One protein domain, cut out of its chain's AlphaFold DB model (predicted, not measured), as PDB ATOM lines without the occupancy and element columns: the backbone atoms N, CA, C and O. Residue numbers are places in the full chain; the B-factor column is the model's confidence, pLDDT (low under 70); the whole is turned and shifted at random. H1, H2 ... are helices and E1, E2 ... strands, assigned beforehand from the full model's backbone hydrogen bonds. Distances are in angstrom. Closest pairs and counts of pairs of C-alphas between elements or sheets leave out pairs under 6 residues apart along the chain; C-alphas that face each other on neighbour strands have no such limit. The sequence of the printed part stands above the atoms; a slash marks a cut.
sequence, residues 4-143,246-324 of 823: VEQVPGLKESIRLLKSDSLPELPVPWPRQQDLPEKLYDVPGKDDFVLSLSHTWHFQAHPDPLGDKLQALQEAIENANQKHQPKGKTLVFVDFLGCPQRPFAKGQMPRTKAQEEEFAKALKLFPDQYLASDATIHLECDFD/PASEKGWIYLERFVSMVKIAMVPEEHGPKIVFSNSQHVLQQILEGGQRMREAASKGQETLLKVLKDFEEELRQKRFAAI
ATOM      1  N   VAL A   4     101.733  75.446 106.673       55.44
ATOM      2  CA  VAL A   4     102.911  76.190 107.157       55.44
ATOM      3  C   VAL A   4     104.042  76.275 106.122       55.44
ATOM      4  O   VAL A   4     104.790  77.249 106.113       55.44
ATOM      5  N   GLU A   5     104.173  75.293 105.229       54.12
ATOM      6  CA  GLU A   5     105.234  75.279 104.212       54.12
ATOM      7  C   GLU A   5     104.888  76.069 102.955       54.12
ATOM      8  O   GLU A   5     105.783  76.533 102.251       54.12
ATOM      9  N   GLN A   6     103.596  76.217 102.663       51.34
ATOM     10  CA  GLN A   6     103.112  76.774 101.400       51.34
ATOM     11  C   GLN A   6     103.050  78.310 101.396       51.34
ATOM     12  O   GLN A   6     102.610  78.901 100.411       51.34
ATOM     13  N   VAL A   7     103.472  78.966 102.483       47.06
ATOM     14  CA  VAL A   7     103.244  80.401 102.697       47.06
ATOM     15  C   VAL A   7     104.565  81.140 102.959       47.06
ATOM     16  O   VAL A   7     105.170  80.978 104.027       47.06
ATOM     17  N   PRO A   8     105.016  81.990 102.017       43.88
ATOM     18  CA  PRO A   8     106.137  82.905 102.227       43.88
ATOM     19  C   PRO A   8     105.887  83.828 103.432       43.88
ATOM     20  O   PRO A   8     104.802  84.384 103.574       43.88
ATOM     21  N   GLY A   9     106.875  83.977 104.321       48.78
ATOM     22  CA  GLY A   9     106.786  84.803 105.535       48.78
ATOM     23  C   GLY A   9     106.202  84.095 106.766       48.78
ATOM     24  O   GLY A   9     106.709  84.280 107.866       48.78
ATOM     25  N   LEU A  10     105.221  83.195 106.622       50.16
ATOM     26  CA  LEU A  10     104.645  82.469 107.771       50.16
ATOM     27  C   LEU A  10     105.649  81.508 108.422       50.16
ATOM     28  O   LEU A  10     105.770  81.447 109.643       50.16
ATOM     29  N   LYS A  11     106.422  80.812 107.583       55.25
ATOM     30  CA  LYS A  11     107.566  79.986 107.982       55.25
ATOM     31  C   LYS A  11     108.633  80.763 108.760       55.25
ATOM     32  O   LYS A  11     109.388  80.171 109.525       55.25
ATOM     33  N   GLU A  12     108.717  82.073 108.550       52.22
ATOM     34  CA  GLU A  12     109.678  82.943 109.225       52.22
ATOM     35  C   GLU A  12     109.112  83.517 110.528       52.22
ATOM     36  O   GLU A  12     109.892  83.718 111.460       52.22
ATOM     37  N   SER A  13     107.786  83.647 110.641       51.34
ATOM     38  CA  SER A  13     107.086  84.227 111.799       51.34
ATOM     39  C   SER A  13     106.620  83.219 112.854       51.34
ATOM     40  O   SER A  13     106.487  83.595 114.013       51.34
ATOM     41  N   ILE A  14     106.380  81.957 112.483       56.72
ATOM     42  CA  ILE A  14     105.962  80.895 113.411       56.72
ATOM     43  C   ILE A  14     107.092  79.876 113.537       56.72
ATOM     44  O   ILE A  14     107.669  79.434 112.539       56.72
ATOM     45  N   ARG A  15     107.421  79.494 114.770       63.25
ATOM     46  CA  ARG A  15     108.261  78.326 115.051       63.25
ATOM     47  C   ARG A  15     107.480  77.336 115.895       63.25
ATOM     48  O   ARG A  15     106.766  77.731 116.816       63.25
ATOM     49  N   LEU A  16     107.626  76.064 115.561       62.41
ATOM     50  CA  LEU A  16     107.038  74.969 116.314       62.41
ATOM     51  C   LEU A  16     107.893  74.652 117.536       62.41
ATOM     52  O   LEU A  16     109.117  74.658 117.463       62.41
ATOM     53  N   LEU A  17     107.257  74.372 118.667       60.62
ATOM     54  CA  LEU A  17     107.977  74.155 119.919       60.62
ATOM     55  C   LEU A  17     108.614  72.757 119.981       60.62
ATOM     56  O   LEU A  17     107.913  71.753 119.838       60.62
ATOM     57  N   LYS A  18     109.914  72.678 120.289       60.03
ATOM     58  CA  LYS A  18     110.553  71.442 120.772       60.03
ATOM     59  C   LYS A  18     110.418  71.386 122.298       60.03
ATOM     60  O   LYS A  18     110.853  72.298 122.991       60.03
ATOM     61  N   SER A  19     109.754  70.355 122.825       51.00
ATOM     62  CA  SER A  19     109.503  70.232 124.269       51.00
ATOM     63  C   SER A  19     110.667  69.531 124.974       51.00
ATOM     64  O   SER A  19     110.919  68.354 124.719       51.00
ATOM     65  N   ASP A  20     111.324  70.226 125.907       46.91
ATOM     66  CA  ASP A  20     112.385  69.667 126.765       46.91
ATOM     67  C   ASP A  20     111.870  68.604 127.751       46.91
ATOM     68  O   ASP A  20     112.651  67.819 128.279       46.91
ATOM     69  N   SER A  21     110.553  68.547 127.983       40.56
ATOM     70  CA  SER A  21     109.876  67.528 128.799       40.56
ATOM     71  C   SER A  21     109.767  66.167 128.099       40.56
ATOM     72  O   SER A  21     109.286  65.204 128.691       40.56
ATOM     73  N   LEU A  22     110.188  66.086 126.833       48.59
ATOM     74  CA  LEU A  22     110.169  64.884 126.002       48.59
ATOM     75  C   LEU A  22     111.567  64.524 125.465       48.59
ATOM     76  O   LEU A  22     111.693  64.219 124.278       48.59
ATOM     77  N   PRO A  23     112.630  64.530 126.297       44.12
ATOM     78  CA  PRO A  23     113.994  64.329 125.808       44.12
ATOM     79  C   PRO A  23     114.214  62.904 125.273       44.12
ATOM     80  O   PRO A  23     115.140  62.668 124.505       44.12
ATOM     81  N   GLU A  24     113.348  61.963 125.666       41.19
ATOM     82  CA  GLU A  24     113.413  60.549 125.293       41.19
ATOM     83  C   GLU A  24     112.595  60.188 124.043       41.19
ATOM     84  O   GLU A  24     112.701  59.061 123.562       41.19
ATOM     85  N   LEU A  25     111.766  61.099 123.513       42.66
ATOM     86  CA  LEU A  25     110.990  60.829 122.300       42.66
ATOM     87  C   LEU A  25     111.723  61.389 121.070       42.66
ATOM     88  O   LEU A  25     112.069  62.573 121.058       42.66
ATOM     89  N   PRO A  26     111.954  60.585 120.015       44.41
ATOM     90  CA  PRO A  26     112.622  61.061 118.811       44.41
ATOM     91  C   PRO A  26     111.815  62.193 118.161       44.41
ATOM     92  O   PRO A  26     110.607  62.078 117.939       44.41
ATOM     93  N   VAL A  27     112.495  63.299 117.851       47.91
ATOM     94  CA  VAL A  27     111.962  64.380 117.011       47.91
ATOM     95  C   VAL A  27     112.606  64.261 115.622       47.91
ATOM     96  O   VAL A  27     113.832  64.139 115.560       47.91
ATOM     97  N   PRO A  28     111.828  64.323 114.520       49.66
ATOM     98  CA  PRO A  28     110.369  64.445 114.483       49.66
ATOM     99  C   PRO A  28     109.672  63.145 114.910       49.66
ATOM    100  O   PRO A  28     110.168  62.051 114.650       49.66
ATOM    101  N   TRP A  29     108.508  63.287 115.554       54.56
ATOM    102  CA  TRP A  29     107.683  62.166 116.013       54.56
ATOM    103  C   TRP A  29     107.441  61.141 114.894       54.56
ATOM    104  O   TRP A  29     107.359  61.514 113.722       54.56
ATOM    105  N   PRO A  30     107.263  59.855 115.229       44.25
ATOM    106  CA  PRO A  30     107.313  58.728 114.292       44.25
ATOM    107  C   PRO A  30     106.419  58.787 113.040       44.25
ATOM    108  O   PRO A  30     106.676  58.075 112.072       44.25
ATOM    109  N   ARG A  31     105.378  59.624 113.012       52.34
ATOM    110  CA  ARG A  31     104.662  59.971 111.777       52.34
ATOM    111  C   ARG A  31     104.916  61.422 111.416       52.34
ATOM    112  O   ARG A  31     104.006  62.236 111.536       52.34
ATOM    113  N   GLN A  32     106.160  61.697 111.031       47.34
ATOM    114  CA  GLN A  32     106.614  62.871 110.287       47.34
ATOM    115  C   GLN A  32     105.471  63.861 110.035       47.34
ATOM    116  O   GLN A  32     104.663  63.685 109.124       47.34
ATOM    117  N   GLN A  33     105.379  64.905 110.858       53.91
ATOM    118  CA  GLN A  33     104.888  66.156 110.302       53.91
ATOM    119  C   GLN A  33     105.854  66.409 109.146       53.91
ATOM    120  O   GLN A  33     107.061  66.395 109.393       53.91
ATOM    121  N   ASP A  34     105.369  66.550 107.913       50.12
ATOM    122  CA  ASP A  34     106.184  66.814 106.712       50.12
ATOM    123  C   ASP A  34     106.914  68.179 106.793       50.12
ATOM    124  O   ASP A  34     107.136  68.846 105.796       50.12
ATOM    125  N   LEU A  35     107.238  68.644 107.999       55.44
ATOM    126  CA  LEU A  35     107.785  69.930 108.345       55.44
ATOM    127  C   LEU A  35     109.291  69.777 108.602       55.44
ATOM    128  O   LEU A  35     109.695  69.023 109.490       55.44
ATOM    129  N   PRO A  36     110.137  70.501 107.854       59.59
ATOM    130  CA  PRO A  36     111.576  70.517 108.042       59.59
ATOM    131  C   PRO A  36     111.977  70.873 109.477       59.59
ATOM    132  O   PRO A  36     111.405  71.790 110.060       59.59
ATOM    133  N   GLU A  37     113.037  70.249 109.999       63.22
ATOM    134  CA  GLU A  37     113.573  70.510 111.350       63.22
ATOM    135  C   GLU A  37     113.823  72.006 111.623       63.22
ATOM    136  O   GLU A  37     113.552  72.500 112.711       63.22
ATOM    137  N   LYS A  38     114.216  72.767 110.594       67.38
ATOM    138  CA  LYS A  38     114.384  74.233 110.636       67.38
ATOM    139  C   LYS A  38     113.130  75.039 111.018       67.38
ATOM    140  O   LYS A  38     113.232  76.252 111.176       67.38
ATOM    141  N   LEU A  39     111.950  74.418 111.063       64.81
ATOM    142  CA  LEU A  39     110.702  75.052 111.499       64.81
ATOM    143  C   LEU A  39     110.486  74.970 113.012       64.81
ATOM    144  O   LEU A  39     109.605  75.661 113.521       64.81
ATOM    145  N   TYR A  40     111.266  74.151 113.716       69.56
ATOM    146  CA  TYR A  40     111.166  73.985 115.160       69.56
ATOM    147  C   TYR A  40     112.171  74.881 115.884       69.56
ATOM    148  O   TYR A  40     113.246  75.173 115.360       69.56
ATOM    149  N   ASP A  41     111.820  75.317 117.089       67.25
ATOM    150  CA  ASP A  41     112.668  76.135 117.953       67.25
ATOM    151  C   ASP A  41     112.440  75.760 119.427       67.25
ATOM    152  O   ASP A  41     111.424  75.155 119.793       67.25
ATOM    153  N   VAL A  42     113.413  76.099 120.270       68.38
ATOM    154  CA  VAL A  42     113.349  75.921 121.727       68.38
ATOM    155  C   VAL A  42     113.059  77.294 122.336       68.38
ATOM    156  O   VAL A  42     113.725  78.260 121.964       68.38
ATOM    157  N   PRO A  43     112.075  77.420 123.244       70.69
ATOM    158  CA  PRO A  43     111.649  78.719 123.744       70.69
ATOM    159  C   PRO A  43     112.756  79.414 124.536       70.69
ATOM    160  O   PRO A  43     113.263  78.891 125.529       70.69
ATOM    161  N   GLY A  44     113.107  80.624 124.110       67.94
ATOM    162  CA  GLY A  44     113.927  81.554 124.870       67.94
ATOM    163  C   GLY A  44     113.125  82.295 125.943       67.94
ATOM    164  O   GLY A  44     111.897  82.299 125.959       67.94
ATOM    165  N   LYS A  45     113.829  82.989 126.842       65.44
ATOM    166  CA  LYS A  45     113.220  83.744 127.958       65.44
ATOM    167  C   LYS A  45     112.286  84.887 127.528       65.44
ATOM    168  O   LYS A  45     111.411  85.273 128.294       65.44
ATOM    169  N   ASP A  46     112.514  85.441 126.339       72.19
ATOM    170  CA  ASP A  46     111.777  86.586 125.794       72.19
ATOM    171  C   ASP A  46     110.656  86.142 124.837       72.19
ATOM    172  O   ASP A  46     109.841  86.966 124.416       72.19
ATOM    173  N   ASP A  47     110.609  84.849 124.499       78.94
ATOM    174  CA  ASP A  47     109.646  84.286 123.560       78.94
ATOM    175  C   ASP A  47     108.258  84.134 124.199       78.94
ATOM    176  O   ASP A  47     108.091  84.117 125.424       78.94
ATOM    177  N   PHE A  48     107.238  84.033 123.352       83.06
ATOM    178  CA  PHE A  48     105.842  83.857 123.737       83.06
ATOM    179  C   PHE A  48     105.273  82.589 123.121       83.06
ATOM    180  O   PHE A  48     105.210  82.454 121.904       83.06
ATOM    181  N   VAL A  49     104.896  81.643 123.974       84.31
ATOM    182  CA  VAL A  49     104.509  80.282 123.618       84.31
ATOM    183  C   VAL A  49     102.991  80.146 123.639       84.31
ATOM    184  O   VAL A  49     102.350  80.177 124.688       84.31
ATOM    185  N   LEU A  50     102.413  79.922 122.469       85.88
ATOM    186  CA  LEU A  50     100.989  79.681 122.273       85.88
ATOM    187  C   LEU A  50     100.742  78.191 122.059       85.88
ATOM    188  O   LEU A  50     101.428  77.583 121.248       85.88
ATOM    189  N   SER A  51      99.755  77.595 122.723       85.50
ATOM    190  CA  SER A  51      99.198  76.310 122.280       85.50
ATOM    191  C   SER A  51      98.059  76.544 121.292       85.50
ATOM    192  O   SER A  51      97.281  77.481 121.455       85.50
ATOM    193  N   LEU A  52      97.966  75.721 120.253       82.12
ATOM    194  CA  LEU A  52      96.909  75.793 119.249       82.12
ATOM    195  C   LEU A  52      96.008  74.564 119.348       82.12
ATOM    196  O   LEU A  52      96.451  73.475 119.005       82.12
ATOM    197  N   SER A  53      94.754  74.791 119.734       83.44
ATOM    198  CA  SER A  53      93.634  73.868 119.559       83.44
ATOM    199  C   SER A  53      92.920  74.209 118.251       83.44
ATOM    200  O   SER A  53      92.639  75.382 117.975       83.44
ATOM    201  N   HIS A  54      92.633  73.211 117.413       75.50
ATOM    202  CA  HIS A  54      92.019  73.449 116.106       75.50
ATOM    203  C   HIS A  54      90.956  72.410 115.740       75.50
ATOM    204  O   HIS A  54      91.081  71.217 116.017       75.50
ATOM    205  N   THR A  55      89.945  72.820 114.976       68.75
ATOM    206  CA  THR A  55      88.912  71.887 114.493       68.75
ATOM    207  C   THR A  55      89.248  71.185 113.188       68.75
ATOM    208  O   THR A  55      88.372  70.518 112.620       68.75
ATOM    209  N   TRP A  56      90.484  71.318 112.691       66.56
ATOM    210  CA  TRP A  56      90.860  70.832 111.368       66.56
ATOM    211  C   TRP A  56      90.465  69.365 111.198       66.56
ATOM    212  O   TRP A  56      91.003  68.467 111.838       66.56
ATOM    213  N   HIS A  57      89.501  69.124 110.305       52.41
ATOM    214  CA  HIS A  57      89.007  67.779 110.001       52.41
ATOM    215  C   HIS A  57      90.096  66.899 109.376       52.41
ATOM    216  O   HIS A  57      89.994  65.676 109.407       52.41
ATOM    217  N   PHE A  58      91.149  67.532 108.855       51.88
ATOM    218  CA  PHE A  58      92.291  66.887 108.246       51.88
ATOM    219  C   PHE A  58      93.581  67.615 108.628       51.88
ATOM    220  O   PHE A  58      93.695  68.833 108.472       51.88
ATOM    221  N   GLN A  59      94.554  66.847 109.108       47.47
ATOM    222  CA  GLN A  59      95.768  67.353 109.750       47.47
ATOM    223  C   GLN A  59      96.833  67.880 108.767       47.47
ATOM    224  O   GLN A  59      97.729  68.609 109.172       47.47
ATOM    225  N   ALA A  60      96.747  67.533 107.476       47.34
ATOM    226  CA  ALA A  60      97.778  67.843 106.480       47.34
ATOM    227  C   ALA A  60      97.183  68.147 105.095       47.34
ATOM    228  O   ALA A  60      97.419  67.423 104.127       47.34
ATOM    229  N   HIS A  61      96.376  69.204 104.984       52.88
ATOM    230  CA  HIS A  61      95.848  69.640 103.687       52.88
ATOM    231  C   HIS A  61      96.329  71.023 103.301       52.88
ATOM    232  O   HIS A  61      96.527  71.840 104.197       52.88
ATOM    233  N   PRO A  62      96.472  71.294 101.989       51.12
ATOM    234  CA  PRO A  62      96.638  72.650 101.496       51.12
ATOM    235  C   PRO A  62      95.561  73.553 102.112       51.12
ATOM    236  O   PRO A  62      94.435  73.108 102.345       51.12
ATOM    237  N   ASP A  63      95.903  74.812 102.368       56.84
ATOM    238  CA  ASP A  63      94.936  75.866 102.681       56.84
ATOM    239  C   ASP A  63      94.714  76.702 101.410       56.84
ATOM    240  O   ASP A  63      95.284  77.789 101.259       56.84
ATOM    241  N   PRO A  64      93.992  76.161 100.410       51.56
ATOM    242  CA  PRO A  64      93.941  76.774  99.096       51.56
ATOM    243  C   PRO A  64      93.136  78.078  99.101       51.56
ATOM    244  O   PRO A  64      93.368  78.911  98.225       51.56
ATOM    245  N   LEU A  65      92.246  78.262 100.083       56.97
ATOM    246  CA  LEU A  65      91.475  79.487 100.299       56.97
ATOM    247  C   LEU A  65      92.206  80.499 101.193       56.97
ATOM    248  O   LEU A  65      92.000  81.694 101.028       56.97
ATOM    249  N   GLY A  66      93.107  80.046 102.071       60.69
ATOM    250  CA  GLY A  66      93.815  80.918 103.012       60.69
ATOM    251  C   GLY A  66      93.024  81.214 104.290       60.69
ATOM    252  O   GLY A  66      93.493  81.989 105.117       60.69
ATOM    253  N   ASP A  67      91.852  80.604 104.474       65.94
ATOM    254  CA  ASP A  67      90.952  80.901 105.593       65.94
ATOM    255  C   ASP A  67      91.537  80.437 106.936       65.94
ATOM    256  O   ASP A  67      91.429  81.135 107.948       65.94
ATOM    257  N   LYS A  68      92.204  79.270 106.963       70.81
ATOM    258  CA  LYS A  68      92.856  78.765 108.189       70.81
ATOM    259  C   LYS A  68      94.022  79.663 108.568       70.81
ATOM    260  O   LYS A  68      94.214  79.979 109.742       70.81
ATOM    261  N   LEU A  69      94.805  80.037 107.563       71.81
ATOM    262  CA  LEU A  69      95.949  80.916 107.695       71.81
ATOM    263  C   LEU A  69      95.533  82.280 108.230       71.81
ATOM    264  O   LEU A  69      96.126  82.745 109.200       71.81
ATOM    265  N   GLN A  70      94.523  82.895 107.618       74.38
ATOM    266  CA  GLN A  70      94.041  84.208 108.013       74.38
ATOM    267  C   GLN A  70      93.554  84.185 109.466       74.38
ATOM    268  O   GLN A  70      94.012  84.990 110.271       74.38
ATOM    269  N   ALA A  71      92.719  83.209 109.834       77.56
ATOM    270  CA  ALA A  71      92.226  83.081 111.204       77.56
ATOM    271  C   ALA A  71      93.362  82.864 112.223       77.56
ATOM    272  O   ALA A  71      93.342  83.438 113.312       77.56
ATOM    273  N   LEU A  72      94.372  82.057 111.874       77.75
ATOM    274  CA  LEU A  72      95.545  81.844 112.722       77.75
ATOM    275  C   LEU A  72      96.383  83.123 112.868       77.75
ATOM    276  O   LEU A  72      96.811  83.443 113.975       77.75
ATOM    277  N   GLN A  73      96.610  83.857 111.776       77.62
ATOM    278  CA  GLN A  73      97.360  85.114 111.782       77.62
ATOM    279  C   GLN A  73      96.666  86.175 112.632       77.62
ATOM    280  O   GLN A  73      97.313  86.766 113.489       77.62
ATOM    281  N   GLU A  74      95.359  86.360 112.454       82.88
ATOM    282  CA  GLU A  74      94.565  87.311 113.234       82.88
ATOM    283  C   GLU A  74      94.578  86.961 114.731       82.88
ATOM    284  O   GLU A  74      94.748  87.840 115.579       82.88
ATOM    285  N   ALA A  75      94.464  85.673 115.076       83.75
ATOM    286  CA  ALA A  75      94.520  85.224 116.466       83.75
ATOM    287  C   ALA A  75      95.903  85.448 117.103       83.75
ATOM    288  O   ALA A  75      95.989  85.913 118.242       83.75
ATOM    289  N   ILE A  76      96.984  85.154 116.373       84.00
ATOM    290  CA  ILE A  76      98.359  85.402 116.831       84.00
ATOM    291  C   ILE A  76      98.625  86.903 116.948       84.00
ATOM    292  O   ILE A  76      99.228  87.336 117.926       84.00
ATOM    293  N   GLU A  77      98.177  87.706 115.984       86.19
ATOM    294  CA  GLU A  77      98.346  89.155 116.016       86.19
ATOM    295  C   GLU A  77      97.628  89.757 117.224       86.19
ATOM    296  O   GLU A  77      98.231  90.532 117.962       86.19
ATOM    297  N   ASN A  78      96.393  89.334 117.497       86.88
ATOM    298  CA  ASN A  78      95.657  89.741 118.692       86.88
ATOM    299  C   ASN A  78      96.415  89.360 119.977       86.88
ATOM    300  O   ASN A  78      96.627  90.201 120.856       86.88
ATOM    301  N   ALA A  79      96.906  88.120 120.064       86.81
ATOM    302  CA  ALA A  79      97.691  87.675 121.209       86.81
ATOM    303  C   ALA A  79      98.979  88.501 121.380       86.81
ATOM    304  O   ALA A  79      99.286  88.955 122.484       86.81
ATOM    305  N   ASN A  80      99.691  88.785 120.289       86.62
ATOM    306  CA  ASN A  80     100.906  89.595 120.295       86.62
ATOM    307  C   ASN A  80     100.642  91.060 120.645       86.62
ATOM    308  O   ASN A  80     101.417  91.646 121.394       86.62
ATOM    309  N   GLN A  81      99.552  91.659 120.163       87.25
ATOM    310  CA  GLN A  81      99.160  93.019 120.545       87.25
ATOM    311  C   GLN A  81      98.871  93.109 122.048       87.25
ATOM    312  O   GLN A  81      99.197  94.109 122.690       87.25
ATOM    313  N   LYS A  82      98.290  92.047 122.618       85.56
ATOM    314  CA  LYS A  82      97.928  91.984 124.035       85.56
ATOM    315  C   LYS A  82      99.120  91.745 124.960       85.56
ATOM    316  O   LYS A  82      99.146  92.315 126.046       85.56
ATOM    317  N   HIS A  83     100.078  90.915 124.543       81.00
ATOM    318  CA  HIS A  83     101.228  90.507 125.365       81.00
ATOM    319  C   HIS A  83     102.531  91.239 125.051       81.00
ATOM    320  O   HIS A  83     103.435  91.228 125.877       81.00
ATOM    321  N   GLN A  84     102.630  91.867 123.878       83.62
ATOM    322  CA  GLN A  84     103.801  92.616 123.409       83.62
ATOM    323  C   GLN A  84     105.124  91.858 123.639       83.62
ATOM    324  O   GLN A  84     106.009  92.349 124.348       83.62
ATOM    325  N   PRO A  85     105.268  90.634 123.089       80.44
ATOM    326  CA  PRO A  85     106.445  89.815 123.343       80.44
ATOM    327  C   PRO A  85     107.721  90.483 122.821       80.44
ATOM    328  O   PRO A  85     107.731  91.096 121.754       80.44
ATOM    329  N   LYS A  86     108.813  90.353 123.584       76.38
ATOM    330  CA  LYS A  86     110.136  90.886 123.214       76.38
ATOM    331  C   LYS A  86     110.885  89.965 122.244       76.38
ATOM    332  O   LYS A  86     111.706  90.443 121.466       76.38
ATOM    333  N   GLY A  87     110.631  88.660 122.333       77.31
ATOM    334  CA  GLY A  87     111.185  87.612 121.482       77.31
ATOM    335  C   GLY A  87     110.213  87.166 120.392       77.31
ATOM    336  O   GLY A  87     109.358  87.924 119.935       77.31
ATOM    337  N   LYS A  88     110.359  85.918 119.949       82.38
ATOM    338  CA  LYS A  88     109.507  85.306 118.927       82.38
ATOM    339  C   LYS A  88     108.205  84.796 119.534       82.38
ATOM    340  O   LYS A  88     108.165  84.362 120.683       82.38
ATOM    341  N   THR A  89     107.167  84.733 118.711       82.50
ATOM    342  CA  THR A  89     105.961  83.971 119.038       82.50
ATOM    343  C   THR A  89     106.116  82.545 118.523       82.50
ATOM    344  O   THR A  89     106.237  82.305 117.320       82.50
ATOM    345  N   LEU A  90     106.142  81.590 119.443       79.12
ATOM    346  CA  LEU A  90     106.274  80.165 119.171       79.12
ATOM    347  C   LEU A  90     104.904  79.522 119.331       79.12
ATOM    348  O   LEU A  90     104.203  79.787 120.304       79.12
ATOM    349  N   VAL A  91     104.516  78.667 118.393       76.56
ATOM    350  CA  VAL A  91     103.224  77.983 118.449       76.56
ATOM    351  C   VAL A  91     103.474  76.497 118.642       76.56
ATOM    352  O   VAL A  91     104.002  75.809 117.771       76.56
ATOM    353  N   PHE A  92     103.091  75.995 119.806       74.00
ATOM    354  CA  PHE A  92     102.902  74.579 120.039       74.00
ATOM    355  C   PHE A  92     101.622  74.134 119.326       74.00
ATOM    356  O   PHE A  92     100.516  74.510 119.712       74.00
ATOM    357  N   VAL A  93     101.781  73.346 118.268       66.62
ATOM    358  CA  VAL A  93     100.660  72.750 117.537       66.62
ATOM    359  C   VAL A  93     100.518  71.303 117.985       66.62
ATOM    360  O   VAL A  93     101.466  70.516 117.897       66.62
ATOM    361  N   ASP A  94      99.338  70.944 118.471       61.00
ATOM    362  CA  ASP A  94      99.056  69.620 119.008       61.00
ATOM    363  C   ASP A  94      98.718  68.608 117.908       61.00
ATOM    364  O   ASP A  94      97.631  68.051 117.792       61.00
ATOM    365  N   PHE A  95      99.720  68.223 117.127       54.31
ATOM    366  CA  PHE A  95      99.568  67.181 116.105       54.31
ATOM    367  C   PHE A  95      99.217  65.774 116.660       54.31
ATOM    368  O   PHE A  95      99.287  64.773 115.942       54.31
ATOM    369  N   LEU A  96      98.858  65.677 117.936       49.41
ATOM    370  CA  LEU A  96      98.539  64.464 118.664       49.41
ATOM    371  C   LEU A  96      97.026  64.201 118.756       49.41
ATOM    372  O   LEU A  96      96.646  63.052 118.937       49.41
ATOM    373  N   GLY A  97      96.164  65.210 118.583       44.50
ATOM    374  CA  GLY A  97      94.716  65.097 118.837       44.50
ATOM    375  C   GLY A  97      93.883  64.373 117.768       44.50
ATOM    376  O   GLY A  97      92.693  64.150 117.965       44.50
ATOM    377  N   CYS A  98      94.470  63.980 116.632       47.03
ATOM    378  CA  CYS A  98      93.758  63.251 115.578       47.03
ATOM    379  C   CYS A  98      94.422  61.894 115.287       47.03
ATOM    380  O   CYS A  98      95.639  61.837 115.061       47.03
ATOM    381  N   PRO A  99      93.656  60.788 115.192       47.66
ATOM    382  CA  PRO A  99      94.159  59.566 114.582       47.66
ATOM    383  C   PRO A  99      94.551  59.877 113.136       47.66
ATOM    384  O   PRO A  99      93.709  60.040 112.251       47.66
ATOM    385  N   GLN A 100      95.855  59.986 112.885       50.44
ATOM    386  CA  GLN A 100      96.372  60.202 111.541       50.44
ATOM    387  C   GLN A 100      95.981  58.987 110.688       50.44
ATOM    388  O   GLN A 100      96.451  57.866 110.899       50.44
ATOM    389  N   ARG A 101      95.085  59.164 109.725       50.75
ATOM    390  CA  ARG A 101      94.951  58.180 108.650       50.75
ATOM    391  C   ARG A 101      96.181  58.301 107.746       50.75
ATOM    392  O   ARG A 101      96.775  59.381 107.708       50.75
ATOM    393  N   PRO A 102      96.591  57.235 107.039       49.84
ATOM    394  CA  PRO A 102      97.505  57.388 105.916       49.84
ATOM    395  C   PRO A 102      96.965  58.483 104.985       49.84
ATOM    396  O   PRO A 102      95.867  58.359 104.448       49.84
ATOM    397  N   PHE A 103      97.685  59.595 104.887       45.03
ATOM    398  CA  PHE A 103      97.321  60.765 104.098       45.03
ATOM    399  C   PHE A 103      97.911  60.695 102.689       45.03
ATOM    400  O   PHE A 103      97.391  61.342 101.790       45.03
ATOM    401  N   ALA A 104      98.965  59.901 102.475       45.03
ATOM    402  CA  ALA A 104      99.546  59.664 101.159       45.03
ATOM    403  C   ALA A 104      99.301  58.223 100.684       45.03
ATOM    404  O   ALA A 104      99.367  57.265 101.457       45.03
ATOM    405  N   LYS A 105      99.065  58.053  99.378       41.56
ATOM    406  CA  LYS A 105      99.008  56.730  98.740       41.56
ATOM    407  C   LYS A 105     100.347  56.011  98.955       41.56
ATOM    408  O   LYS A 105     101.388  56.528  98.566       41.56
ATOM    409  N   GLY A 106     100.315  54.831  99.578       47.72
ATOM    410  CA  GLY A 106     101.518  54.067  99.943       47.72
ATOM    411  C   GLY A 106     102.093  54.384 101.329       47.72
ATOM    412  O   GLY A 106     103.061  53.746 101.738       47.72
ATOM    413  N   GLN A 107     101.501  55.321 102.078       51.72
ATOM    414  CA  GLN A 107     101.862  55.531 103.475       51.72
ATOM    415  C   GLN A 107     101.360  54.365 104.335       51.72
ATOM    416  O   GLN A 107     100.186  53.998 104.298       51.72
ATOM    417  N   MET A 108     102.256  53.794 105.136       55.44
ATOM    418  CA  MET A 108     101.930  52.671 106.012       55.44
ATOM    419  C   MET A 108     101.205  53.144 107.292       55.44
ATOM    420  O   MET A 108     101.410  54.279 107.748       55.44
ATOM    421  N   PRO A 109     100.360  52.298 107.913       58.69
ATOM    422  CA  PRO A 109      99.849  52.520 109.269       58.69
ATOM    423  C   PRO A 109     100.977  52.741 110.296       58.69
ATOM    424  O   PRO A 109     102.133  52.423 110.017       58.69
ATOM    425  N   ARG A 110     100.653  53.273 111.492       64.19
ATOM    426  CA  ARG A 110     101.645  53.347 112.582       64.19
ATOM    427  C   ARG A 110     102.145  51.937 112.871       64.19
ATOM    428  O   ARG A 110     101.354  50.998 112.929       64.19
ATOM    429  N   THR A 111     103.447  51.786 113.074       68.00
ATOM    430  CA  THR A 111     103.941  50.571 113.721       68.00
ATOM    431  C   THR A 111     103.533  50.597 115.193       68.00
ATOM    432  O   THR A 111     103.289  51.665 115.758       68.00
ATOM    433  N   LYS A 112     103.500  49.436 115.847       67.44
ATOM    434  CA  LYS A 112     103.153  49.333 117.273       67.44
ATOM    435  C   LYS A 112     103.993  50.267 118.162       67.44
ATOM    436  O   LYS A 112     103.455  50.923 119.044       67.44
ATOM    437  N   ALA A 113     105.292  50.391 117.882       67.81
ATOM    438  CA  ALA A 113     106.178  51.306 118.606       67.81
ATOM    439  C   ALA A 113     105.746  52.777 118.446       67.81
ATOM    440  O   ALA A 113     105.744  53.541 119.405       67.81
ATOM    441  N   GLN A 114     105.304  53.159 117.247       66.50
ATOM    442  CA  GLN A 114     104.824  54.511 116.965       66.50
ATOM    443  C   GLN A 114     103.467  54.800 117.624       66.50
ATOM    444  O   GLN A 114     103.186  55.945 117.966       66.50
ATOM    445  N   GLU A 115     102.612  53.786 117.792       67.75
ATOM    446  CA  GLU A 115     101.366  53.896 118.563       67.75
ATOM    447  C   GLU A 115     101.647  54.083 120.060       67.75
ATOM    448  O   GLU A 115     101.023  54.928 120.699       67.75
ATOM    449  N   GLU A 116     102.622  53.355 120.610       69.81
ATOM    450  CA  GLU A 116     103.050  53.493 122.007       69.81
ATOM    451  C   GLU A 116     103.669  54.875 122.287       69.81
ATOM    452  O   GLU A 116     103.339  55.509 123.291       69.81
ATOM    453  N   GLU A 117     104.522  55.385 121.395       66.94
ATOM    454  CA  GLU A 117     105.079  56.744 121.490       66.94
ATOM    455  C   GLU A 117     103.997  57.825 121.373       66.94
ATOM    456  O   GLU A 117     103.990  58.785 122.145       66.94
ATOM    457  N   PHE A 118     103.038  57.645 120.461       68.00
ATOM    458  CA  PHE A 118     101.887  58.536 120.321       68.00
ATOM    459  C   PHE A 118     101.032  58.573 121.597       68.00
ATOM    460  O   PHE A 118     100.660  59.652 122.059       68.00
ATOM    461  N   ALA A 119     100.780  57.417 122.217       68.38
ATOM    462  CA  ALA A 119     100.052  57.336 123.480       68.38
ATOM    463  C   ALA A 119     100.797  58.031 124.635       68.38
ATOM    464  O   ALA A 119     100.170  58.704 125.451       68.38
ATOM    465  N   LYS A 120     102.132  57.915 124.703       70.75
ATOM    466  CA  LYS A 120     102.950  58.656 125.684       70.75
ATOM    467  C   LYS A 120     102.838  60.166 125.484       70.75
ATOM    468  O   LYS A 120     102.669  60.896 126.455       70.75
ATOM    469  N   ALA A 121     102.895  60.625 124.236       69.56
ATOM    470  CA  ALA A 121     102.781  62.041 123.912       69.56
ATOM    471  C   ALA A 121     101.397  62.605 124.293       69.56
ATOM    472  O   ALA A 121     101.316  63.663 124.912       69.56
ATOM    473  N   LEU A 122     100.316  61.862 124.020       71.19
ATOM    474  CA  LEU A 122      98.955  62.226 124.434       71.19
ATOM    475  C   LEU A 122      98.778  62.319 125.955       71.19
ATOM    476  O   LEU A 122      98.002  63.140 126.425       71.19
ATOM    477  N   LYS A 123      99.499  61.526 126.751       73.12
ATOM    478  CA  LYS A 123      99.442  61.648 128.219       73.12
ATOM    479  C   LYS A 123     100.057  62.944 128.743       73.12
ATOM    480  O   LYS A 123      99.634  63.436 129.779       73.12
ATOM    481  N   LEU A 124     101.035  63.499 128.032       73.75
ATOM    482  CA  LEU A 124     101.745  64.723 128.422       73.75
ATOM    483  C   LEU A 124     101.094  65.997 127.870       73.75
ATOM    484  O   LEU A 124     101.459  67.108 128.251       73.75
ATOM    485  N   PHE A 125     100.114  65.832 126.984       77.56
ATOM    486  CA  PHE A 125      99.367  66.910 126.352       77.56
ATOM    487  C   PHE A 125      98.751  67.917 127.352       77.56
ATOM    488  O   PHE A 125      98.947  69.119 127.144       77.56
ATOM    489  N   PRO A 126      98.063  67.506 128.445       82.88
ATOM    490  CA  PRO A 126      97.442  68.469 129.355       82.88
ATOM    491  C   PRO A 126      98.475  69.386 130.009       82.88
ATOM    492  O   PRO A 126      98.288  70.601 130.065       82.88
ATOM    493  N   ASP A 127      99.601  68.811 130.434       78.50
ATOM    494  CA  ASP A 127     100.669  69.555 131.094       78.50
ATOM    495  C   ASP A 127     101.322  70.557 130.128       78.50
ATOM    496  O   ASP A 127     101.669  71.660 130.542       78.50
ATOM    497  N   GLN A 128     101.416  70.245 128.827       76.62
ATOM    498  CA  GLN A 128     101.903  71.182 127.802       76.62
ATOM    499  C   GLN A 128     100.954  72.370 127.576       76.62
ATOM    500  O   GLN A 128     101.407  73.508 127.443       76.62
ATOM    501  N   TYR A 129      99.641  72.135 127.573       82.88
ATOM    502  CA  TYR A 129      98.639  73.200 127.441       82.88
ATOM    503  C   TYR A 129      98.563  74.100 128.678       82.88
ATOM    504  O   TYR A 129      98.445  75.324 128.557       82.88
ATOM    505  N   LEU A 130      98.666  73.515 129.873       83.00
ATOM    506  CA  LEU A 130      98.794  74.278 131.117       83.00
ATOM    507  C   LEU A 130     100.096  75.088 131.124       83.00
ATOM    508  O   LEU A 130     100.119  76.223 131.607       83.00
ATOM    509  N   ALA A 131     101.150  74.527 130.522       78.44
ATOM    510  CA  ALA A 131     102.476  75.108 130.480       78.44
ATOM    511  C   ALA A 131     102.670  76.282 129.513       78.44
ATOM    512  O   ALA A 131     103.575  77.087 129.757       78.44
ATOM    513  N   SER A 132     101.885  76.354 128.431       83.50
ATOM    514  CA  SER A 132     101.952  77.442 127.447       83.50
ATOM    515  C   SER A 132     101.551  78.784 128.066       83.50
ATOM    516  O   SER A 132     100.853  78.835 129.081       83.50
ATOM    517  N   ASP A 133     101.942  79.897 127.454       83.19
ATOM    518  CA  ASP A 133     101.534  81.222 127.924       83.19
ATOM    519  C   ASP A 133     100.056  81.488 127.652       83.19
ATOM    520  O   ASP A 133      99.328  81.981 128.511       83.19
ATOM    521  N   ALA A 134      99.599  81.111 126.462       88.44
ATOM    522  CA  ALA A 134      98.215  81.264 126.048       88.44
ATOM    523  C   ALA A 134      97.788  80.123 125.120       88.44
ATOM    524  O   ALA A 134      98.617  79.358 124.629       88.44
ATOM    525  N   THR A 135      96.488  80.005 124.887       90.88
ATOM    526  CA  THR A 135      95.893  78.988 124.025       90.88
ATOM    527  C   THR A 135      94.991  79.649 122.993       90.88
ATOM    528  O   THR A 135      94.114  80.439 123.339       90.88
ATOM    529  N   ILE A 136      95.197  79.317 121.723       90.19
ATOM    530  CA  ILE A 136      94.336  79.704 120.607       90.19
ATOM    531  C   ILE A 136      93.410  78.530 120.289       90.19
ATOM    532  O   ILE A 136      93.885  77.419 120.091       90.19
ATOM    533  N   HIS A 137      92.108  78.788 120.194       88.31
ATOM    534  CA  HIS A 137      91.091  77.853 119.708       88.31
ATOM    535  C   HIS A 137      90.591  78.308 118.337       88.31
ATOM    536  O   HIS A 137      89.898  79.325 118.243       88.31
ATOM    537  N   LEU A 138      90.940  77.581 117.274       83.00
ATOM    538  CA  LEU A 138      90.495  77.872 115.909       83.00
ATOM    539  C   LEU A 138      89.348  76.962 115.471       83.00
ATOM    540  O   LEU A 138      89.539  75.762 115.270       83.00
ATOM    541  N   GLU A 139      88.194  77.571 115.207       79.38
ATOM    542  CA  GLU A 139      87.053  76.931 114.561       79.38
ATOM    543  C   GLU A 139      87.069  77.203 113.054       79.38
ATOM    544  O   GLU A 139      87.085  78.352 112.612       79.38
ATOM    545  N   CYS A 140      87.029  76.143 112.253       69.88
ATOM    546  CA  CYS A 140      86.837  76.214 110.807       69.88
ATOM    547  C   CYS A 140      85.617  75.378 110.398       69.88
ATOM    548  O   CYS A 140      85.487  74.234 110.841       69.88
ATOM    549  N   ASP A 141      84.771  75.934 109.530       56.84
ATOM    550  CA  ASP A 141      83.590  75.269 108.972       56.84
ATOM    551  C   ASP A 141      83.946  74.582 107.638       56.84
ATOM    552  O   ASP A 141      84.495  75.213 106.734       56.84
ATOM    553  N   PHE A 142      83.697  73.273 107.529       55.12
ATOM    554  CA  PHE A 142      84.114  72.435 106.393       55.12
ATOM    555  C   PHE A 142      82.966  71.620 105.783       55.12
ATOM    556  O   PHE A 142      83.210  70.598 105.136       55.12
ATOM    557  N   ASP A 143      81.723  72.082 105.912       48.06
ATOM    558  CA  ASP A 143      80.530  71.400 105.383       48.06
ATOM    559  C   ASP A 143      80.525  71.186 103.847       48.06
ATOM    560  O   ASP A 143      79.696  70.443 103.326       48.06
ATOM    561  N   PRO A 246      80.266  67.529 114.121       67.75
ATOM    562  CA  PRO A 246      80.561  68.932 114.388       67.75
ATOM    563  C   PRO A 246      81.707  69.067 115.387       67.75
ATOM    564  O   PRO A 246      81.856  68.236 116.282       67.75
ATOM    565  N   ALA A 247      82.504  70.129 115.281       67.38
ATOM    566  CA  ALA A 247      83.622  70.375 116.192       67.38
ATOM    567  C   ALA A 247      83.232  70.309 117.681       67.38
ATOM    568  O   ALA A 247      83.941  69.709 118.483       67.38
ATOM    569  N   SER A 248      82.060  70.846 118.031       70.62
ATOM    570  CA  SER A 248      81.478  70.820 119.382       70.62
ATOM    571  C   SER A 248      81.128  69.419 119.905       70.62
ATOM    572  O   SER A 248      80.958  69.227 121.116       70.62
ATOM    573  N   GLU A 249      81.015  68.438 119.010       74.12
ATOM    574  CA  GLU A 249      80.752  67.039 119.329       74.12
ATOM    575  C   GLU A 249      82.026  66.185 119.340       74.12
ATOM    576  O   GLU A 249      81.942  65.022 119.719       74.12
ATOM    577  N   LYS A 250      83.198  66.713 118.956       77.88
ATOM    578  CA  LYS A 250      84.457  65.947 118.932       77.88
ATOM    579  C   LYS A 250      85.084  65.872 120.329       77.88
ATOM    580  O   LYS A 250      85.368  66.899 120.941       77.88
ATOM    581  N   GLY A 251      85.359  64.658 120.806       80.12
ATOM    582  CA  GLY A 251      85.899  64.434 122.156       80.12
ATOM    583  C   GLY A 251      87.295  65.022 122.403       80.12
ATOM    584  O   GLY A 251      87.531  65.599 123.458       80.12
ATOM    585  N   TRP A 252      88.200  64.959 121.422       78.12
ATOM    586  CA  TRP A 252      89.559  65.522 121.516       78.12
ATOM    587  C   TRP A 252      89.561  67.043 121.718       78.12
ATOM    588  O   TRP A 252      90.158  67.556 122.660       78.12
ATOM    589  N   ILE A 253      88.766  67.745 120.907       81.19
ATOM    590  CA  ILE A 253      88.580  69.199 120.991       81.19
ATOM    591  C   ILE A 253      87.935  69.576 122.323       81.19
ATOM    592  O   ILE A 253      88.276  70.583 122.940       81.19
ATOM    593  N   TYR A 254      86.997  68.755 122.797       87.94
ATOM    594  CA  TYR A 254      86.405  68.962 124.109       87.94
ATOM    595  C   TYR A 254      87.444  68.838 125.234       87.94
ATOM    596  O   TYR A 254      87.434  69.672 126.136       87.94
ATOM    597  N   LEU A 255      88.375  67.879 125.161       88.06
ATOM    598  CA  LEU A 255      89.485  67.773 126.115       88.06
ATOM    599  C   LEU A 255      90.406  69.007 126.057       88.06
ATOM    600  O   LEU A 255      90.715  69.574 127.102       88.06
ATOM    601  N   GLU A 256      90.800  69.471 124.868       87.88
ATOM    602  CA  GLU A 256      91.604  70.696 124.686       87.88
ATOM    603  C   GLU A 256      90.933  71.929 125.324       87.88
ATOM    604  O   GLU A 256      91.562  72.722 126.043       87.88
ATOM    605  N   ARG A 257      89.622  72.077 125.102       91.25
ATOM    606  CA  ARG A 257      88.803  73.133 125.712       91.25
ATOM    607  C   ARG A 257      88.707  72.962 127.223       91.25
ATOM    608  O   ARG A 257      88.870  73.948 127.934       91.25
ATOM    609  N   PHE A 258      88.515  71.741 127.719       94.19
ATOM    610  CA  PHE A 258      88.488  71.447 129.152       94.19
ATOM    611  C   PHE A 258      89.805  71.834 129.834       94.19
ATOM    612  O   PHE A 258      89.780  72.528 130.845       94.19
ATOM    613  N   VAL A 259      90.960  71.483 129.260       92.75
ATOM    614  CA  VAL A 259      92.266  71.892 129.809       92.75
ATOM    615  C   VAL A 259      92.403  73.419 129.819       92.75
ATOM    616  O   VAL A 259      92.906  73.992 130.785       92.75
ATOM    617  N   SER A 260      91.888  74.102 128.793       93.50
ATOM    618  CA  SER A 260      91.853  75.571 128.753       93.50
ATOM    619  C   SER A 260      90.938  76.163 129.835       93.50
ATOM    620  O   SER A 260      91.311  77.153 130.460       93.50
ATOM    621  N   MET A 261      89.780  75.544 130.102       95.94
ATOM    622  CA  MET A 261      88.878  75.916 131.203       95.94
ATOM    623  C   MET A 261      89.573  75.764 132.560       95.94
ATOM    624  O   MET A 261      89.526  76.687 133.370       95.94
ATOM    625  N   VAL A 262      90.269  74.643 132.786       95.06
ATOM    626  CA  VAL A 262      91.067  74.404 134.002       95.06
ATOM    627  C   VAL A 262      92.137  75.485 134.157       95.06
ATOM    628  O   VAL A 262      92.235  76.107 135.213       95.06
ATOM    629  N   LYS A 263      92.888  75.770 133.084       92.44
ATOM    630  CA  LYS A 263      93.942  76.792 133.069       92.44
ATOM    631  C   LYS A 263      93.426  78.152 133.520       92.44
ATOM    632  O   LYS A 263      94.037  78.783 134.380       92.44
ATOM    633  N   ILE A 264      92.309  78.608 132.952       94.25
ATOM    634  CA  ILE A 264      91.757  79.915 133.314       94.25
ATOM    635  C   ILE A 264      91.116  79.904 134.702       94.25
ATOM    636  O   ILE A 264      91.185  80.914 135.390       94.25
ATOM    637  N   ALA A 265      90.549  78.779 135.149       95.25
ATOM    638  CA  ALA A 265      89.961  78.642 136.482       95.25
ATOM    639  C   ALA A 265      90.999  78.763 137.613       95.25
ATOM    640  O   ALA A 265      90.637  79.089 138.743       95.25
ATOM    641  N   MET A 266      92.278  78.525 137.306       93.69
ATOM    642  CA  MET A 266      93.406  78.583 138.244       93.69
ATOM    643  C   MET A 266      94.131  79.934 138.288       93.69
ATOM    644  O   MET A 266      94.992  80.133 139.137       93.69
ATOM    645  N   VAL A 267      93.797  80.876 137.404       91.12
ATOM    646  CA  VAL A 267      94.359  82.241 137.402       91.12
ATOM    647  C   VAL A 267      93.271  83.271 137.699       91.12
ATOM    648  O   VAL A 267      92.102  82.911 137.593       91.12
ATOM    649  N   PRO A 268      93.579  84.536 138.029       89.75
ATOM    650  CA  PRO A 268      92.554  85.564 138.229       89.75
ATOM    651  C   PRO A 268      91.582  85.701 137.051       89.75
ATOM    652  O   PRO A 268      91.956  85.509 135.891       89.75
ATOM    653  N   GLU A 269      90.323  86.023 137.343       87.81
ATOM    654  CA  GLU A 269      89.244  86.039 136.347       87.81
ATOM    655  C   GLU A 269      89.531  87.027 135.209       87.81
ATOM    656  O   GLU A 269      89.400  86.689 134.031       87.81
ATOM    657  N   GLU A 270      90.041  88.212 135.542       87.00
ATOM    658  CA  GLU A 270      90.390  89.253 134.578       87.00
ATOM    659  C   GLU A 270      91.567  88.875 133.659       87.00
ATOM    660  O   GLU A 270      91.766  89.494 132.608       87.00
ATOM    661  N   HIS A 271      92.318  87.825 134.006       87.38
ATOM    662  CA  HIS A 271      93.411  87.292 133.195       87.38
ATOM    663  C   HIS A 271      92.952  86.236 132.183       87.38
ATOM    664  O   HIS A 271      93.646  86.030 131.185       87.38
ATOM    665  N   GLY A 272      91.774  85.624 132.351       88.12
ATOM    666  CA  GLY A 272      91.237  84.622 131.416       88.12
ATOM    667  C   GLY A 272      91.288  85.069 129.943       88.12
ATOM    668  O   GLY A 272      91.898  84.377 129.124       88.12
ATOM    669  N   PRO A 273      90.782  86.269 129.595       86.88
ATOM    670  CA  PRO A 273      90.840  86.791 128.229       86.88
ATOM    671  C   PRO A 273      92.253  87.094 127.706       86.88
ATOM    672  O   PRO A 273      92.406  87.367 126.519       86.88
ATOM    673  N   LYS A 274      93.285  87.159 128.560       86.69
ATOM    674  CA  LYS A 274      94.693  87.267 128.125       86.69
ATOM    675  C   LYS A 274      95.284  85.898 127.785       86.69
ATOM    676  O   LYS A 274      96.246  85.842 127.033       86.69
ATOM    677  N   ILE A 275      94.737  84.817 128.333       89.00
ATOM    678  CA  ILE A 275      95.316  83.470 128.240       89.00
ATOM    679  C   ILE A 275      94.599  82.614 127.191       89.00
ATOM    680  O   ILE A 275      95.193  81.676 126.672       89.00
ATOM    681  N   VAL A 276      93.351  82.927 126.837       92.62
ATOM    682  CA  VAL A 276      92.597  82.189 125.814       92.62
ATOM    683  C   VAL A 276      92.128  83.125 124.707       92.62
ATOM    684  O   VAL A 276      91.534  84.170 124.970       92.62
ATOM    685  N   PHE A 277      92.360  82.712 123.464       91.31
ATOM    686  CA  PHE A 277      91.950  83.405 122.247       91.31
ATOM    687  C   PHE A 277      91.144  82.452 121.365       91.31
ATOM    688  O   PHE A 277      91.417  81.255 121.329       91.31
ATOM    689  N   SER A 278      90.163  82.965 120.628       90.56
ATOM    690  CA  SER A 278      89.450  82.182 119.618       90.56
ATOM    691  C   SER A 278      88.924  83.078 118.508       90.56
ATOM    692  O   SER A 278      88.562  84.226 118.762       90.56
ATOM    693  N   ASN A 279      88.845  82.541 117.292       87.50
ATOM    694  CA  ASN A 279      88.117  83.167 116.185       87.50
ATOM    695  C   ASN A 279      86.591  82.940 116.279       87.50
ATOM    696  O   ASN A 279      85.834  83.521 115.507       87.50
ATOM    697  N   SER A 280      86.129  82.112 117.222       87.50
ATOM    698  CA  SER A 280      84.716  81.875 117.502       87.50
ATOM    699  C   SER A 280      84.337  82.456 118.856       87.50
ATOM    700  O   SER A 280      84.708  81.937 119.911       87.50
ATOM    701  N   GLN A 281      83.523  83.513 118.834       90.06
ATOM    702  CA  GLN A 281      83.029  84.147 120.059       90.06
ATOM    703  C   GLN A 281      82.234  83.169 120.932       90.06
ATOM    704  O   GLN A 281      82.288  83.239 122.158       90.06
ATOM    705  N   HIS A 282      81.520  82.231 120.305       90.62
ATOM    706  CA  HIS A 282      80.776  81.200 121.014       90.62
ATOM    707  C   HIS A 282      81.705  80.263 121.799       90.62
ATOM    708  O   HIS A 282      81.452  79.998 122.971       90.62
ATOM    709  N   VAL A 283      82.799  79.804 121.182       90.31
ATOM    710  CA  VAL A 283      83.773  78.918 121.842       90.31
ATOM    711  C   VAL A 283      84.519  79.648 122.949       90.31
ATOM    712  O   VAL A 283      84.674  79.099 124.039       90.31
ATOM    713  N   LEU A 284      84.920  80.900 122.713       92.44
ATOM    714  CA  LEU A 284      85.541  81.725 123.746       92.44
ATOM    715  C   LEU A 284      84.629  81.856 124.974       92.44
ATOM    716  O   LEU A 284      85.073  81.615 126.094       92.44
ATOM    717  N   GLN A 285      83.349  82.171 124.758       94.12
ATOM    718  CA  GLN A 285      82.371  82.303 125.836       94.12
ATOM    719  C   GLN A 285      82.178  80.984 126.598       94.12
ATOM    720  O   GLN A 285      82.195  80.985 127.825       94.12
ATOM    721  N   GLN A 286      82.083  79.853 125.890       93.44
ATOM    722  CA  GLN A 286      81.989  78.529 126.516       93.44
ATOM    723  C   GLN A 286      83.186  78.219 127.418       93.44
ATOM    724  O   GLN A 286      83.007  77.696 128.516       93.44
ATOM    725  N   ILE A 287      84.407  78.525 126.968       95.19
ATOM    726  CA  ILE A 287      85.617  78.284 127.761       95.19
ATOM    727  C   ILE A 287      85.599  79.159 129.015       95.19
ATOM    728  O   ILE A 287      85.815  78.641 130.109       95.19
ATOM    729  N   LEU A 288      85.294  80.454 128.877       95.00
ATOM    730  CA  LEU A 288      85.219  81.390 130.003       95.00
ATOM    731  C   LEU A 288      84.171  80.957 131.041       95.00
ATOM    732  O   LEU A 288      84.482  80.889 132.231       95.00
ATOM    733  N   GLU A 289      82.967  80.587 130.603       95.06
ATOM    734  CA  GLU A 289      81.896  80.089 131.478       95.06
ATOM    735  C   GLU A 289      82.271  78.771 132.163       95.06
ATOM    736  O   GLU A 289      82.039  78.602 133.361       95.06
ATOM    737  N   GLY A 290      82.892  77.843 131.428       95.94
ATOM    738  CA  GLY A 290      83.371  76.577 131.979       95.94
ATOM    739  C   GLY A 290      84.439  76.780 133.054       95.94
ATOM    740  O   GLY A 290      84.367  76.166 134.120       95.94
ATOM    741  N   GLY A 291      85.388  77.688 132.813       96.19
ATOM    742  CA  GLY A 291      86.401  78.068 133.794       96.19
ATOM    743  C   GLY A 291      85.800  78.724 135.038       96.19
ATOM    744  O   GLY A 291      86.154  78.358 136.160       96.19
ATOM    745  N   GLN A 292      84.831  79.626 134.861       95.75
ATOM    746  CA  GLN A 292      84.116  80.252 135.976       95.75
ATOM    747  C   GLN A 292      83.361  79.216 136.818       95.75
ATOM    748  O   GLN A 292      83.469  79.209 138.046       95.75
ATOM    749  N   ARG A 293      82.671  78.273 136.163       96.69
ATOM    750  CA  ARG A 293      81.968  77.163 136.821       96.69
ATOM    751  C   ARG A 293      82.912  76.337 137.700       96.69
ATOM    752  O   ARG A 293      82.558  76.012 138.832       96.69
ATOM    753  N   MET A 294      84.112  76.016 137.207       96.56
ATOM    754  CA  MET A 294      85.128  75.289 137.983       96.56
ATOM    755  C   MET A 294      85.672  76.120 139.146       96.56
ATOM    756  O   MET A 294      85.764  75.613 140.263       96.56
ATOM    757  N   ARG A 295      85.984  77.400 138.912       94.94
ATOM    758  CA  ARG A 295      86.483  78.321 139.942       94.94
ATOM    759  C   ARG A 295      85.508  78.451 141.113       94.94
ATOM    760  O   ARG A 295      85.905  78.325 142.270       94.94
ATOM    761  N   GLU A 296      84.228  78.673 140.823       95.81
ATOM    762  CA  GLU A 296      83.179  78.777 141.842       95.81
ATOM    763  C   GLU A 296      82.951  77.463 142.591       95.81
ATOM    764  O   GLU A 296      82.608  77.462 143.773       95.81
ATOM    765  N   ALA A 297      83.107  76.327 141.911       96.62
ATOM    766  CA  ALA A 297      83.010  75.024 142.552       96.62
ATOM    767  C   ALA A 297      84.195  74.783 143.496       96.62
ATOM    768  O   ALA A 297      83.996  74.333 144.623       96.62
ATOM    769  N   ALA A 298      85.406  75.152 143.068       95.06
ATOM    770  CA  ALA A 298      86.614  75.063 143.877       95.06
ATOM    771  C   ALA A 298      86.538  75.929 145.143       95.06
ATOM    772  O   ALA A 298      86.921  75.466 146.217       95.06
ATOM    773  N   SER A 299      85.983  77.145 145.057       93.88
ATOM    774  CA  SER A 299      85.817  78.022 146.227       93.88
ATOM    775  C   SER A 299      84.801  77.494 147.251       93.88
ATOM    776  O   SER A 299      84.892  77.821 148.433       93.88
ATOM    777  N   LYS A 300      83.864  76.636 146.824       95.62
ATOM    778  CA  LYS A 300      82.890  75.944 147.690       95.62
ATOM    779  C   LYS A 300      83.436  74.653 148.312       95.62
ATOM    780  O   LYS A 300      82.774  74.074 149.173       95.62
ATOM    781  N   GLY A 301      84.620  74.206 147.899       93.69
ATOM    782  CA  GLY A 301      85.316  73.051 148.460       93.69
ATOM    783  C   GLY A 301      85.330  71.813 147.562       93.69
ATOM    784  O   GLY A 301      84.643  71.717 146.542       93.69
ATOM    785  N   GLN A 302      86.132  70.837 147.985       93.88
ATOM    786  CA  GLN A 302      86.510  69.651 147.217       93.88
ATOM    787  C   GLN A 302      85.327  68.840 146.664       93.88
ATOM    788  O   GLN A 302      85.356  68.425 145.509       93.88
ATOM    789  N   GLU A 303      84.281  68.611 147.461       94.62
ATOM    790  CA  GLU A 303      83.129  67.801 147.040       94.62
ATOM    791  C   GLU A 303      82.341  68.471 145.903       94.62
ATOM    792  O   GLU A 303      81.965  67.819 144.924       94.62
ATOM    793  N   THR A 304      82.147  69.791 145.995       96.50
ATOM    794  CA  THR A 304      81.456  70.575 144.961       96.50
ATOM    795  C   THR A 304      82.277  70.614 143.677       96.50
ATOM    796  O   THR A 304      81.729  70.426 142.590       96.50
ATOM    797  N   LEU A 305      83.594  70.802 143.799       97.06
ATOM    798  CA  LEU A 305      84.520  70.748 142.671       97.06
ATOM    799  C   LEU A 305      84.501  69.380 141.985       97.06
ATOM    800  O   LEU A 305      84.342  69.319 140.769       97.06
ATOM    801  N   LEU A 306      84.601  68.285 142.745       96.19
ATOM    802  CA  LEU A 306      84.564  66.929 142.195       96.19
ATOM    803  C   LEU A 306      83.269  66.676 141.421       96.19
ATOM    804  O   LEU A 306      83.309  66.059 140.359       96.19
ATOM    805  N   LYS A 307      82.128  67.156 141.926       96.81
ATOM    806  CA  LYS A 307      80.853  67.051 141.214       96.81
ATOM    807  C   LYS A 307      80.913  67.759 139.859       96.81
ATOM    808  O   LYS A 307      80.629  67.132 138.848       96.81
ATOM    809  N   VAL A 308      81.352  69.018 139.832       97.81
ATOM    810  CA  VAL A 308      81.461  69.793 138.584       97.81
ATOM    811  C   VAL A 308      82.458  69.163 137.609       97.81
ATOM    812  O   VAL A 308      82.174  69.086 136.418       97.81
ATOM    813  N   LEU A 309      83.604  68.674 138.088       96.81
ATOM    814  CA  LEU A 309      84.587  67.975 137.255       96.81
ATOM    815  C   LEU A 309      84.017  66.675 136.661       96.81
ATOM    816  O   LEU A 309      84.235  66.402 135.483       96.81
ATOM    817  N   LYS A 310      83.244  65.911 137.442       96.19
ATOM    818  CA  LYS A 310      82.530  64.723 136.951       96.19
ATOM    819  C   LYS A 310      81.435  65.061 135.941       96.19
ATOM    820  O   LYS A 310      81.204  64.267 135.037       96.19
ATOM    821  N   ASP A 311      80.792  66.222 136.059       96.56
ATOM    822  CA  ASP A 311      79.828  66.679 135.053       96.56
ATOM    823  C   ASP A 311      80.536  66.905 133.701       96.56
ATOM    824  O   ASP A 311      80.052  66.430 132.677       96.56
ATOM    825  N   PHE A 312      81.726  67.524 133.690       96.12
ATOM    826  CA  PHE A 312      82.550  67.638 132.472       96.12
ATOM    827  C   PHE A 312      83.004  66.264 131.939       96.12
ATOM    828  O   PHE A 312      83.017  66.035 130.731       96.12
ATOM    829  N   GLU A 313      83.366  65.331 132.823       94.06
ATOM    830  CA  GLU A 313      83.722  63.954 132.451       94.06
ATOM    831  C   GLU A 313      82.548  63.223 131.773       94.06
ATOM    832  O   GLU A 313      82.742  62.504 130.793       94.06
ATOM    833  N   GLU A 314      81.324  63.424 132.265       93.62
ATOM    834  CA  GLU A 314      80.101  62.860 131.685       93.62
ATOM    835  C   GLU A 314      79.732  63.531 130.356       93.62
ATOM    836  O   GLU A 314      79.347  62.857 129.401       93.62
ATOM    837  N   GLU A 315      79.907  64.850 130.254       93.69
ATOM    838  CA  GLU A 315      79.769  65.584 128.995       93.69
ATOM    839  C   GLU A 315      80.744  65.048 127.924       93.69
ATOM    840  O   GLU A 315      80.342  64.929 126.761       93.69
ATOM    841  N   LEU A 316      81.985  64.673 128.291       90.00
ATOM    842  CA  LEU A 316      82.949  64.033 127.381       90.00
ATOM    843  C   LEU A 316      82.440  62.675 126.875       90.00
ATOM    844  O   LEU A 316      82.574  62.391 125.686       90.00
ATOM    845  N   ARG A 317      81.819  61.849 127.730       87.06
ATOM    846  CA  ARG A 317      81.284  60.528 127.329       87.06
ATOM    847  C   ARG A 317      80.214  60.615 126.244       87.06
ATOM    848  O   ARG A 317      80.025  59.669 125.485       87.06
ATOM    849  N   GLN A 318      79.514  61.744 126.174       87.44
ATOM    850  CA  GLN A 318      78.503  62.016 125.150       87.44
ATOM    851  C   GLN A 318      79.118  62.519 123.835       87.44
ATOM    852  O   GLN A 318      78.415  62.637 122.828       87.44
ATOM    853  N   LYS A 319      80.421  62.830 123.824       86.19
ATOM    854  CA  LYS A 319      81.142  63.255 122.625       86.19
ATOM    855  C   LYS A 319      81.447  62.072 121.722       86.19
ATOM    856  O   LYS A 319      81.575  60.921 122.126       86.19
ATOM    857  N   ARG A 320      81.570  62.393 120.444       77.38
ATOM    858  CA  ARG A 320      81.908  61.466 119.380       77.38
ATOM    859  C   ARG A 320      83.416  61.478 119.180       77.38
ATOM    860  O   ARG A 320      84.065  62.525 119.133       77.38
ATOM    861  N   PHE A 321      83.959  60.287 119.011       68.75
ATOM    862  CA  PHE A 321      85.349  60.064 118.652       68.75
ATOM    863  C   PHE A 321      85.373  59.529 117.228       68.75
ATOM    864  O   PHE A 321      84.463  58.804 116.818       68.75
ATOM    865  N   ALA A 322      86.378  59.929 116.448       53.47
ATOM    866  CA  ALA A 322      86.537  59.409 115.100       53.47
ATOM    867  C   ALA A 322      86.586  57.875 115.177       53.47
ATOM    868  O   ALA A 322      87.387  57.318 115.924       53.47
ATOM    869  N   ALA A 323      85.697  57.200 114.445       45.31
ATOM    870  CA  ALA A 323      85.655  55.745 114.420       45.31
ATOM    871  C   ALA A 323      87.040  55.208 114.032       45.31
ATOM    872  O   ALA A 323      87.563  55.514 112.955       45.31
ATOM    873  N   ILE A 324      87.646  54.433 114.928       42.25
ATOM    874  CA  ILE A 324      88.881  53.702 114.662       42.25
ATOM    875  C   ILE A 324      88.650  52.815 113.451       42.25
ATOM    876  O   ILE A 324      87.686  52.058 113.436       42.25
TER     877      ILE A 324
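Overview. This is residues 4 to 143 and 246 to 324 of the 823 residues of the protein "Ankrd44 protein" of Symbiodinium natans (UniProt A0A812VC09). A twisted sheet of five parallel strands makes the core, with H2 covering one face and H4 and H6 packed on the other, where H3 reaches the sheet with residues 128 to 131. H7 folds back from H6 and packs on H4, away from the sheet. The printed part has 219 residues, with seven named helices and five named strands in the order H1 E1 E2 H2 E3 H3 E4 H4 H5 E5 H6 H7; across the sheet the order is E1 E3 E2 E4 E5. The class is mixed, helices and strands; the whole is compact, with a radius of gyration of the C-alphas of 17.6 A and spans of 54 by 42 by 40 A.

Arrangement. The edge strands are E1, residues 15 to 17, and E5, residues 276 to 278; E3, residues 89 to 93, E2, residues 48 to 54, and E4, residues 134 to 138, are inner strands. Within hydrogen-bond range are N 91 and O 15 between E1 and E3, 2.9 A; N 50 and O 90 between E3 and E2, 2.8 A; N 53 and O 136 between E2 and E4, 2.8 A; and N 277 and O 135 between E4 and E5, 2.9 A. H2, residues 67 to 83, is on one face at a height of 8.4 A over the sheet; E2, H2 and E3 form a strand-helix-strand unit, parallel neighbours joined through a helix, with a right-handed crossover. H3, residues 112 to 131, H4, residues 251 to 265, and H6, residues 281 to 299, are on the opposite face, giving three layers, helices on both faces. E3, H3 and E4 form a split unit, with E2 between the strands, also right-handed. H4 is the hub: it touches H6 at Met 261 and Gly 291, their closest C-alphas, 4.2 A apart, at a steep tilt of 56 degrees. H7, residues 302 to 317, forms a helical hairpin with H6. H5, residues 269 to 275, only grazes the sheet with residues 272 to 275, and H1, residues 10 to 13, is not on it. Every O i to N i+4 pair is within hydrogen-bond range in H2, H4, H6 and H7, against 14 of 16 in H3 and 1 of 3 in H5, which has 3 of 4 O i to N i+3 pairs; H1 is too short for such a pair.

Along the chain. E2 measures 18.9 A, from C-alpha 48 at (105.842, 83.857, 123.737). H2 measures 24.3 A, H3 29.0 A, H4 20.6 A, H6 27.0 A and H7 22.5 A, ending at C-alpha 317, (81.284, 60.528, 127.329).

Size, cuts and confidence. The C-alphas farthest apart, of Gly 106 and Lys 300, are 55.7 A apart. Residues 144 to 245 are cut out, with 9.3 A between C-alphas 143 and 246. E1 to E2, E2 to H2 and E3 to H3 are long links. Mean pLDDT of the printed part is 73.7; 92 residues are under 70, among them 4 to 42 and 93 to 119.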